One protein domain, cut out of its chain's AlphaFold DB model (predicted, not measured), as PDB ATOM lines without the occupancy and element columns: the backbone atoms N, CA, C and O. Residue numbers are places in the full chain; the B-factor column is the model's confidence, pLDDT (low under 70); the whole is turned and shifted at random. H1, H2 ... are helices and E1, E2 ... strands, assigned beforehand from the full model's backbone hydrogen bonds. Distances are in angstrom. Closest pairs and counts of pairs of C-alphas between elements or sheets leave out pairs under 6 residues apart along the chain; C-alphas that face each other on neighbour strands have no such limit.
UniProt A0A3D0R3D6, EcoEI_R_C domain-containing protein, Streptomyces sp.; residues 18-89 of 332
ATOM      1  N   VAL A  18     176.217 201.709 258.155       84.12
ATOM      2  CA  VAL A  18     176.057 203.059 257.616       84.12
ATOM      3  C   VAL A  18     176.603 203.044 256.195       84.12
ATOM      4  O   VAL A  18     177.776 202.761 255.989       84.12
ATOM      5  N   VAL A  19     175.752 203.327 255.207       82.69
ATOM      6  CA  VAL A  19     176.138 203.250 253.790       82.69
ATOM      7  C   VAL A  19     176.138 204.636 253.157       82.69
ATOM      8  O   VAL A  19     175.110 205.321 253.163       82.69
ATOM      9  N   LEU A  20     177.277 205.044 252.601       82.19
ATOM     10  CA  LEU A  20     177.490 206.356 252.000       82.19
ATOM     11  C   LEU A  20     177.413 206.253 250.473       82.19
ATOM     12  O   LEU A  20     178.315 205.739 249.821       82.19
ATOM     13  N   PHE A  21     176.322 206.772 249.907       80.56
ATOM     14  CA  PHE A  21     176.096 206.876 248.454       80.56
ATOM     15  C   PHE A  21     176.060 208.328 247.952       80.56
ATOM     16  O   PHE A  21     175.767 208.580 246.786       80.56
ATOM     17  N   ARG A  22     176.315 209.305 248.830       75.38
ATOM     18  CA  ARG A  22     176.322 210.732 248.493       75.38
ATOM     19  C   ARG A  22     177.570 211.393 249.053       75.38
ATOM     20  O   ARG A  22     177.958 211.093 250.180       75.38
ATOM     21  N   ARG A  23     178.147 212.326 248.296       69.81
ATOM     22  CA  ARG A  23     179.227 213.180 248.796       69.81
ATOM     23  C   ARG A  23     178.706 214.038 249.952       69.81
ATOM     24  O   ARG A  23     177.585 214.546 249.885       69.81
ATOM     25  N   MET A  24     179.508 214.156 251.004       76.81
ATOM     26  CA  MET A  24     179.213 215.007 252.159       76.81
ATOM     27  C   MET A  24     179.810 216.393 251.924       76.81
ATOM     28  O   MET A  24     180.901 216.507 251.363       76.81
ATOM     29  N   ALA A  25     179.089 217.436 252.325       68.69
ATOM     30  CA  ALA A  25     179.489 218.822 252.112       68.69
ATOM     31  C   ALA A  25     180.430 219.336 253.211       68.69
ATOM     32  O   ALA A  25     181.094 220.351 253.020       68.69
ATOM     33  N   SER A  26     180.484 218.661 254.368       74.94
ATOM     34  CA  SER A  26     181.306 219.099 255.498       74.94
ATOM     35  C   SER A  26     181.648 217.975 256.487       74.94
ATOM     36  O   SER A  26     180.935 216.975 256.593       74.94
ATOM     37  N   MET A  27     182.716 218.187 257.266       73.44
ATOM     38  CA  MET A  27     183.131 217.296 258.355       73.44
ATOM     39  C   MET A  27     182.021 217.101 259.412       73.44
ATOM     40  O   MET A  27     181.720 215.952 259.729       73.44
ATOM     41  N   PRO A  28     181.324 218.143 259.918       78.50
ATOM     42  CA  PRO A  28     180.237 217.946 260.879       78.50
ATOM     43  C   PRO A  28     179.084 217.100 260.332       78.50
ATOM     44  O   PRO A  28     178.543 216.264 261.052       78.50
ATOM     45  N   GLU A  29     178.720 217.272 259.059       77.88
ATOM     46  CA  GLU A  29     177.700 216.444 258.409       77.88
ATOM     47  C   GLU A  29     178.137 214.975 258.344       77.88
ATOM     48  O   GLU A  29     177.363 214.082 258.695       77.88
ATOM     49  N   PHE A  30     179.390 214.722 257.961       81.88
ATOM     50  CA  PHE A  30     179.971 213.383 257.959       81.88
ATOM     51  C   PHE A  30     179.926 212.751 259.361       81.88
ATOM     52  O   PHE A  30     179.372 211.659 259.517       81.88
ATOM     53  N   LYS A  31     180.382 213.472 260.398       83.00
ATOM     54  CA  LYS A  31     180.343 213.026 261.804       83.00
ATOM     55  C   LYS A  31     178.919 212.757 262.296       83.00
ATOM     56  O   LYS A  31     178.682 211.766 262.983       83.00
ATOM     57  N   GLN A  32     177.945 213.583 261.917       81.94
ATOM     58  CA  GLN A  32     176.535 213.367 262.265       81.94
ATOM     59  C   GLN A  32     175.951 212.112 261.607       81.94
ATOM     60  O   GLN A  32     175.120 211.433 262.216       81.94
ATOM     61  N   VAL A  33     176.361 211.797 260.373       82.50
ATOM     62  CA  VAL A  33     175.911 210.605 259.641       82.50
ATOM     63  C   VAL A  33     176.510 209.337 260.246       82.50
ATOM     64  O   VAL A  33     175.757 208.424 260.593       82.50
ATOM     65  N   ILE A  34     177.830 209.279 260.433       84.31
ATOM     66  CA  ILE A  34     178.485 208.095 261.020       84.31
ATOM     67  C   ILE A  34     178.149 207.944 262.509       84.31
ATOM     68  O   ILE A  34     177.982 206.826 262.995       84.31
ATOM     69  N   GLY A  35     177.909 209.058 263.210       85.81
ATOM     70  CA  GLY A  35     177.467 209.103 264.607       85.81
ATOM     71  C   GLY A  35     176.124 208.414 264.862       85.81
ATOM     72  O   GLY A  35     175.774 208.125 266.003       85.81
ATOM     73  N   ARG A  36     175.359 208.078 263.814       83.38
ATOM     74  CA  ARG A  36     174.165 207.227 263.946       83.38
ATOM     75  C   ARG A  36     174.511 205.775 264.286       83.38
ATOM     76  O   ARG A  36     173.692 205.093 264.897       83.38
ATOM     77  N   GLY A  37     175.702 205.310 263.910       84.56
ATOM     78  CA  GLY A  37     176.185 203.952 264.152       84.56
ATOM     79  C   GLY A  37     176.913 203.760 265.484       84.56
ATOM     80  O   GLY A  37     177.014 202.627 265.943       84.56
ATOM     81  N   THR A  38     177.353 204.827 266.157       83.31
ATOM     82  CA  THR A  38     178.264 204.734 267.320       83.31
ATOM     83  C   THR A  38     177.607 204.237 268.609       83.31
ATOM     84  O   THR A  38     178.295 203.803 269.528       83.31
ATOM     85  N   ARG A  39     176.272 204.253 268.701       85.38
ATOM     86  CA  ARG A  39     175.555 203.776 269.897       85.38
ATOM     87  C   ARG A  39     175.668 202.259 270.052       85.38
ATOM     88  O   ARG A  39     175.264 201.519 269.156       85.38
ATOM     89  N   LEU A  40     176.138 201.797 271.208       83.06
ATOM     90  CA  LEU A  40     176.160 200.376 271.565       83.06
ATOM     91  C   LEU A  40     174.737 199.828 271.739       83.06
ATOM     92  O   LEU A  40     173.833 200.537 272.181       83.06
ATOM     93  N   CYS A  41     174.536 198.548 271.419       83.44
ATOM     94  CA  CYS A  41     173.257 197.875 271.649       83.44
ATOM     95  C   CYS A  41     173.499 196.440 272.152       83.44
ATOM     96  O   CYS A  41     173.549 195.502 271.347       83.44
ATOM     97  N   PRO A  42     173.661 196.253 273.479       82.00
ATOM     98  CA  PRO A  42     173.947 194.947 274.081       82.00
ATOM     99  C   PRO A  42     172.850 193.907 273.831       82.00
ATOM    100  O   PRO A  42     173.148 192.728 273.677       82.00
ATOM    101  N   GLU A  43     171.590 194.343 273.725       82.00
ATOM    102  CA  GLU A  43     170.424 193.472 273.496       82.00
ATOM    103  C   GLU A  43     170.535 192.641 272.215       82.00
ATOM    104  O   GLU A  43     170.050 191.512 272.156       82.00
ATOM    105  N   ILE A  44     171.203 193.187 271.197       82.25
ATOM    106  CA  ILE A  44     171.464 192.496 269.932       82.25
ATOM    107  C   ILE A  44     172.939 192.109 269.781       82.25
ATOM    108  O   ILE A  44     173.329 191.703 268.691       82.25
ATOM    109  N   GLY A  45     173.772 192.279 270.812       84.69
ATOM    110  CA  GLY A  45     175.216 192.025 270.750       84.69
ATOM    111  C   GLY A  45     175.952 192.920 269.748       84.69
ATOM    112  O   GLY A  45     176.798 192.441 268.997       84.69
ATOM    113  N   LYS A  46     175.570 194.198 269.646       86.38
ATOM    114  CA  LYS A  46     176.258 195.174 268.793       86.38
ATOM    115  C   LYS A  46     177.348 195.886 269.597       86.38
ATOM    116  O   LYS A  46     177.034 196.731 270.438       86.38
ATOM    117  N   GLU A  47     178.595 195.574 269.264       83.81
ATOM    118  CA  GLU A  47     179.813 196.181 269.828       83.81
ATOM    119  C   GLU A  47     180.549 197.073 268.814       83.81
ATOM    120  O   GLU A  47     181.337 197.931 269.194       83.81
ATOM    121  N   SER A  48     180.247 196.913 267.522       81.94
ATOM    122  CA  SER A  48     180.790 197.696 266.412       81.94
ATOM    123  C   SER A  48     179.710 197.975 265.358       81.94
ATOM    124  O   SER A  48     178.580 197.476 265.441       81.94
ATOM    125  N   PHE A  49     180.044 198.805 264.374       87.88
ATOM    126  CA  PHE A  49     179.229 199.050 263.191       87.88
ATOM    127  C   PHE A  49     180.139 199.216 261.972       87.88
ATOM    128  O   PHE A  49     181.288 199.632 262.117       87.88
ATOM    129  N   ASP A  50     179.605 198.922 260.792       85.25
ATOM    130  CA  ASP A  50     180.341 198.996 259.536       85.25
ATOM    131  C   ASP A  50     179.976 200.276 258.774       85.25
ATOM    132  O   ASP A  50     178.799 200.650 258.673       85.25
ATOM    133  N   ILE A  51     180.989 200.943 258.218       87.12
ATOM    134  CA  ILE A  51     180.820 202.040 257.263       87.12
ATOM    135  C   ILE A  51     181.142 201.496 255.874       87.12
ATOM    136  O   ILE A  51     182.261 201.065 255.619       87.12
ATOM    137  N   ILE A  52     180.159 201.530 254.980       84.19
ATOM    138  CA  ILE A  52     180.312 201.115 253.585       84.19
ATOM    139  C   ILE A  52     180.291 202.379 252.732       84.19
ATOM    140  O   ILE A  52     179.266 203.058 252.648       84.19
ATOM    141  N   ASP A  53     181.419 202.714 252.119       82.94
ATOM    142  CA  ASP A  53     181.619 203.994 251.449       82.94
ATOM    143  C   ASP A  53     181.821 203.827 249.940       82.94
ATOM    144  O   ASP A  53     182.844 203.322 249.494       82.94
ATOM    145  N   PHE A  54     180.846 204.283 249.148       79.94
ATOM    146  CA  PHE A  54     180.900 204.250 247.681       79.94
ATOM    147  C   PHE A  54     181.390 205.566 247.063       79.94
ATOM    148  O   PHE A  54     181.471 205.681 245.841       79.94
ATOM    149  N   VAL A  55     181.646 206.592 247.879       77.44
ATOM    150  CA  VAL A  55     181.957 207.956 247.417       77.44
ATOM    151  C   VAL A  55     183.285 208.487 247.957       77.44
ATOM    152  O   VAL A  55     183.581 209.667 247.764       77.44
ATOM    153  N   GLU A  56     184.061 207.633 248.626       78.50
ATOM    154  CA  GLU A  56     185.351 207.940 249.259       78.50
ATOM    155  C   GLU A  56     185.291 209.096 250.281       78.50
ATOM    156  O   GLU A  56     186.273 209.807 250.506       78.50
ATOM    157  N   ALA A  57     184.139 209.301 250.927       79.44
ATOM    158  CA  ALA A  57     183.969 210.335 251.949       79.44
ATOM    159  C   ALA A  57     184.846 210.082 253.188       79.44
ATOM    160  O   ALA A  57     185.397 211.021 253.753       79.44
ATOM    161  N   THR A  58     185.015 208.822 253.583       76.56
ATOM    162  CA  THR A  58     185.853 208.391 254.714       76.56
ATOM    163  C   THR A  58     187.317 208.794 254.546       76.56
ATOM    164  O   THR A  58     187.956 209.143 255.531       76.56
ATOM    165  N   ARG A  59     187.828 208.835 253.309       76.62
ATOM    166  CA  ARG A  59     189.189 209.305 253.005       76.62
ATOM    167  C   ARG A  59     189.320 210.826 253.085       76.62
ATOM    168  O   ARG A  59     190.371 211.339 253.444       76.62
ATOM    169  N   LEU A  60     188.265 211.549 252.710       72.31
ATOM    170  CA  LEU A  60     188.249 213.016 252.688       72.31
ATOM    171  C   LEU A  60     188.062 213.629 254.082       72.31
ATOM    172  O   LEU A  60     188.500 214.752 254.316       72.31
ATOM    173  N   PHE A  61     187.406 212.899 254.982       75.88
ATOM    174  CA  PHE A  61     187.024 213.357 256.317       75.88
ATOM    175  C   PHE A  61     187.646 212.503 257.435       75.88
ATOM    176  O   PHE A  61     187.089 212.413 258.530       75.88
ATOM    177  N   GLU A  62     188.791 211.869 257.169       73.12
ATOM    178  CA  GLU A  62     189.534 211.108 258.175       73.12
ATOM    179  C   GLU A  62     190.080 212.052 259.259       73.12
ATOM    180  O   GLU A  62     190.806 213.001 258.969       73.12
ATOM    181  N   ASP A  63     189.746 211.775 260.519       77.38
ATOM    182  CA  ASP A  63     190.247 212.512 261.680       77.38
ATOM    183  C   ASP A  63     190.601 211.524 262.797       77.38
ATOM    184  O   ASP A  63     189.797 211.225 263.684       77.38
ATOM    185  N   ARG A  64     191.824 210.984 262.730       71.88
ATOM    186  CA  ARG A  64     192.325 209.969 263.674       71.88
ATOM    187  C   ARG A  64     192.470 210.486 265.101       71.88
ATOM    188  O   ARG A  64     192.414 209.680 266.024       71.88
ATOM    189  N   ALA A  65     192.671 211.792 265.283       68.25
ATOM    190  CA  ALA A  65     192.802 212.388 266.609       68.25
ATOM    191  C   ALA A  65     191.466 212.361 267.368       68.25
ATOM    192  O   ALA A  65     191.461 212.263 268.592       68.25
ATOM    193  N   PHE A  66     190.349 212.413 266.637       73.56
ATOM    194  CA  PHE A  66     189.006 212.383 267.205       73.56
ATOM    195  C   PHE A  66     188.339 210.997 267.146       73.56
ATOM    196  O   PHE A  66     187.741 210.573 268.131       73.56
ATOM    197  N   ASP A  67     188.433 210.277 266.021       75.62
ATOM    198  CA  ASP A  67     187.741 208.987 265.821       75.62
ATOM    199  C   ASP A  67     188.561 207.766 266.270       75.62
ATOM    200  O   ASP A  67     188.004 206.686 266.474       75.62
ATOM    201  N   GLY A  68     189.883 207.916 266.387       70.38
ATOM    202  CA  GLY A  68     190.807 206.790 266.481       70.38
ATOM    203  C   GLY A  68     190.947 206.009 265.160       70.38
ATOM    204  O   GLY A  68     190.299 206.320 264.156       70.38
ATOM    205  N   PRO A  69     191.840 205.006 265.111       70.12
ATOM    206  CA  PRO A  69     192.011 204.169 263.929       70.12
ATOM    207  C   PRO A  69     190.832 203.192 263.753       70.12
ATOM    208  O   PRO A  69     190.300 202.682 264.744       70.12
ATOM    209  N   PRO A  70     190.434 202.869 262.507       71.25
ATOM    210  CA  PRO A  70     189.389 201.882 262.265       71.25
ATOM    211  C   PRO A  70     189.841 200.493 262.732       71.25
ATOM    212  O   PRO A  70     190.978 200.087 262.496       71.25
ATOM    213  N   LEU A  71     188.923 199.735 263.340       71.62
ATOM    214  CA  LEU A  71     189.186 198.356 263.775       71.62
ATOM    215  C   LEU A  71     189.527 197.429 262.600       71.62
ATOM    216  O   LEU A  71     190.274 196.468 262.769       71.62
ATOM    217  N   ARG A  72     188.947 197.701 261.426       74.75
ATOM    218  CA  ARG A  72     189.209 196.985 260.180       74.75
ATOM    219  C   ARG A  72     188.880 197.874 258.986       74.75
ATOM    220  O   ARG A  72     187.810 198.479 258.967       74.75
ATOM    221  N   LEU A  73     189.767 197.924 257.996       79.00
ATOM    222  CA  LEU A  73     189.571 198.678 256.759       79.00
ATOM    223  C   LEU A  73     189.768 197.755 255.554       79.00
ATOM    224  O   LEU A  73     190.867 197.260 255.318       79.00
ATOM    225  N   LEU A  74     188.692 197.527 254.801       77.19
ATOM    226  CA  LEU A  74     188.705 196.719 253.584       77.19
ATOM    227  C   LEU A  74     188.543 197.621 252.366       77.19
ATOM    228  O   LEU A  74     187.627 198.443 252.327       77.19
ATOM    229  N   GLN A  75     189.407 197.441 251.373       77.94
ATOM    230  CA  GLN A  75     189.295 198.087 250.076       77.94
ATOM    231  C   GLN A  75     188.878 197.047 249.036       77.94
ATOM    232  O   GLN A  75     189.620 196.120 248.720       77.94
ATOM    233  N   GLU A  76     187.665 197.199 248.511       77.81
ATOM    234  CA  GLU A  76     187.082 196.283 247.534       77.81
ATOM    235  C   GLU A  76     187.117 196.907 246.132       77.81
ATOM    236  O   GLU A  76     186.676 198.040 245.939       77.81
ATOM    237  N   THR A  77     187.628 196.171 245.141       73.38
ATOM    238  CA  THR A  77     187.656 196.601 243.732       73.38
ATOM    239  C   THR A  77     186.658 195.785 242.920       73.38
ATOM    240  O   THR A  77     186.699 194.553 242.929       73.38
ATOM    241  N   THR A  78     185.775 196.461 242.183       71.25
ATOM    242  CA  THR A  78     184.761 195.838 241.315       71.25
ATOM    243  C   THR A  78     185.052 196.065 239.831       71.25
ATOM    244  O   THR A  78     185.611 197.098 239.465       71.25
ATOM    245  N   ASP A  79     184.641 195.133 238.968       70.19
ATOM    246  CA  ASP A  79     184.686 195.306 237.510       70.19
ATOM    247  C   ASP A  79     183.575 196.241 236.991       70.19
ATOM    248  O   ASP A  79     182.720 196.723 237.738       70.19
ATOM    249  N   GLU A  80     183.573 196.499 235.680       65.19
ATOM    250  CA  GLU A  80     182.584 197.348 234.996       65.19
ATOM    251  C   GLU A  80     181.143 196.804 235.081       65.19
ATOM    252  O   GLU A  80     180.188 197.516 234.765       65.19
ATOM    253  N   GLN A  81     180.966 195.547 235.501       62.16
ATOM    254  CA  GLN A  81     179.677 194.892 235.706       62.16
ATOM    255  C   GLN A  81     179.281 194.835 237.193       62.16
ATOM    256  O   GLN A  81     178.206 194.323 237.519       62.16
ATOM    257  N   GLY A  82     180.106 195.396 238.084       56.09
ATOM    258  CA  GLY A  82     179.878 195.450 239.526       56.09
ATOM    259  C   GLY A  82     180.200 194.149 240.264       56.09
ATOM    260  O   GLY A  82     179.799 194.004 241.420       56.09
ATOM    261  N   ALA A  83     180.889 193.192 239.635       63.84
ATOM    262  CA  ALA A  83     181.365 191.995 240.317       63.84
ATOM    263  C   ALA A  83     182.682 192.291 241.051       63.84
ATOM    264  O   ALA A  83     183.565 192.960 240.522       63.84
ATOM    265  N   LEU A  84     182.807 191.795 242.284       66.06
ATOM    266  CA  LEU A  84     184.014 191.933 243.102       66.06
ATOM    267  C   LEU A  84     185.175 191.163 242.465       66.06
ATOM    268  O   LEU A  84     185.098 189.946 242.291       66.06
ATOM    269  N   VAL A  85     186.238 191.888 242.124       75.19
ATOM    270  CA  VAL A  85     187.453 191.357 241.494       75.19
ATOM    271  C   VAL A  85     188.558 191.175 242.527       75.19
ATOM    272  O   VAL A  85     189.323 190.217 242.426       75.19
ATOM    273  N   ASP A  86     188.628 192.066 243.518       73.44
ATOM    274  CA  ASP A  86     189.665 192.042 244.547       73.44
ATOM    275  C   ASP A  86     189.174 192.631 245.876       73.44
ATOM    276  O   ASP A  86     188.308 193.509 245.891       73.44
ATOM    277  N   VAL A  87     189.732 192.142 246.985       75.88
ATOM    278  CA  VAL A  87     189.467 192.621 248.349       75.88
ATOM    279  C   VAL A  87     190.789 192.661 249.107       75.88
ATOM    280  O   VAL A  87     191.344 191.617 249.456       75.88
ATOM    281  N   GLU A  88     191.271 193.865 249.390       80.00
ATOM    282  CA  GLU A  88     192.504 194.104 250.135       80.00
ATOM    283  C   GLU A  88     192.179 194.538 251.573       80.00
ATOM    284  O   GLU A  88     191.357 195.427 251.797       80.00
ATOM    285  N   ASP A  89     192.810 193.906 252.568       78.62
ATOM    286  CA  ASP A  89     192.738 194.353 253.965       78.62
ATOM    287  C   ASP A  89     193.874 195.350 254.216       78.62
ATOM    288  O   ASP A  89     195.044 194.977 254.302       78.62
TER     289      ASP A  89
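What this domain is: This is residues 18 to 89 of the 332 residues of the protein "EcoEI_R_C domain-containing protein" of Streptomyces sp. (UniProt A0A3D0R3D6). What shape do these atoms make? A small parallel pair of strands, E1 and E2, lies near the middle, with the end of H1 close to E1; to one end of the longest axis reaches a long loop, residues 35 to 49, and to the other the separate hairpin of E3 and E4. The short helices H2 and H3 follow E2 on the way to that hairpin, and the whole is only just loose, close to compact, with a radius of gyration of the C-alphas of 13.8 A and spans of 37 by 31 by 20 A. What is it made of? The printed part has 72 residues, with three named helices and four named strands in the order E1 H1 E2 H2 H3 E3 E4; the class is mixed, helices and strands, and under half of the residues, 34, are in named elements.

How they stand to each other: How does the printed part begin? E1, residues 18 to 20, H1, residues 27 to 34, and E2, residues 50 to 53, form a strand-helix-strand unit, two parallel neighbour strands with a helix between them in the chain, and its crossover is right-handed. E1 and E2 are parallel at 7 degrees, with N 18 and O 50 2.8 A apart, within hydrogen-bond range. The closest C-alphas of E1 and H1 are those of Val 18 and Ile 34, 6.5 A apart. Where are the short helices? H2, residues 57 to 60, is close to H1 but not clearly touching, the closest C-alphas being those of Phe 30 and Ala 57, 7.8 A apart. H3, residues 64 to 67, is apart from H1 and H2. How does the hairpin stand? E3, residues 74 to 78, and E4, residues 84 to 89, are antiparallel at 163 degrees, with N 75 and O 88 2.8 A apart, within hydrogen-bond range; both are apart from E1, E2, H1 and H2. What of the helix backbones? In H1 every O i to N i+4 pair is within hydrogen-bond range; H2 and H3 are too short for such a pair.

Where its parts are: Where does the first strand begin? C-alpha 18 of E1 is at (176.057, 203.059, 257.616). How long are the longer elements? H1 measures 10.6 A from first to last C-alpha, E3 12.9 A and E4 14.1 A. Where does the last strand end? C-alpha 89 of E4 is at (192.738, 194.353, 253.965).

The domain as a whole: How far does it reach? The two C-alphas farthest apart, those of Glu 43 and Glu 80, are 40.6 A apart. Is it unbroken? The printed part has no cut; the link from H1 to E2, 15 residues, is long. Where is confidence low? The mean pLDDT of the printed part is 77.4, and residues 23, 25, 65 and 80 to 84 are under 70.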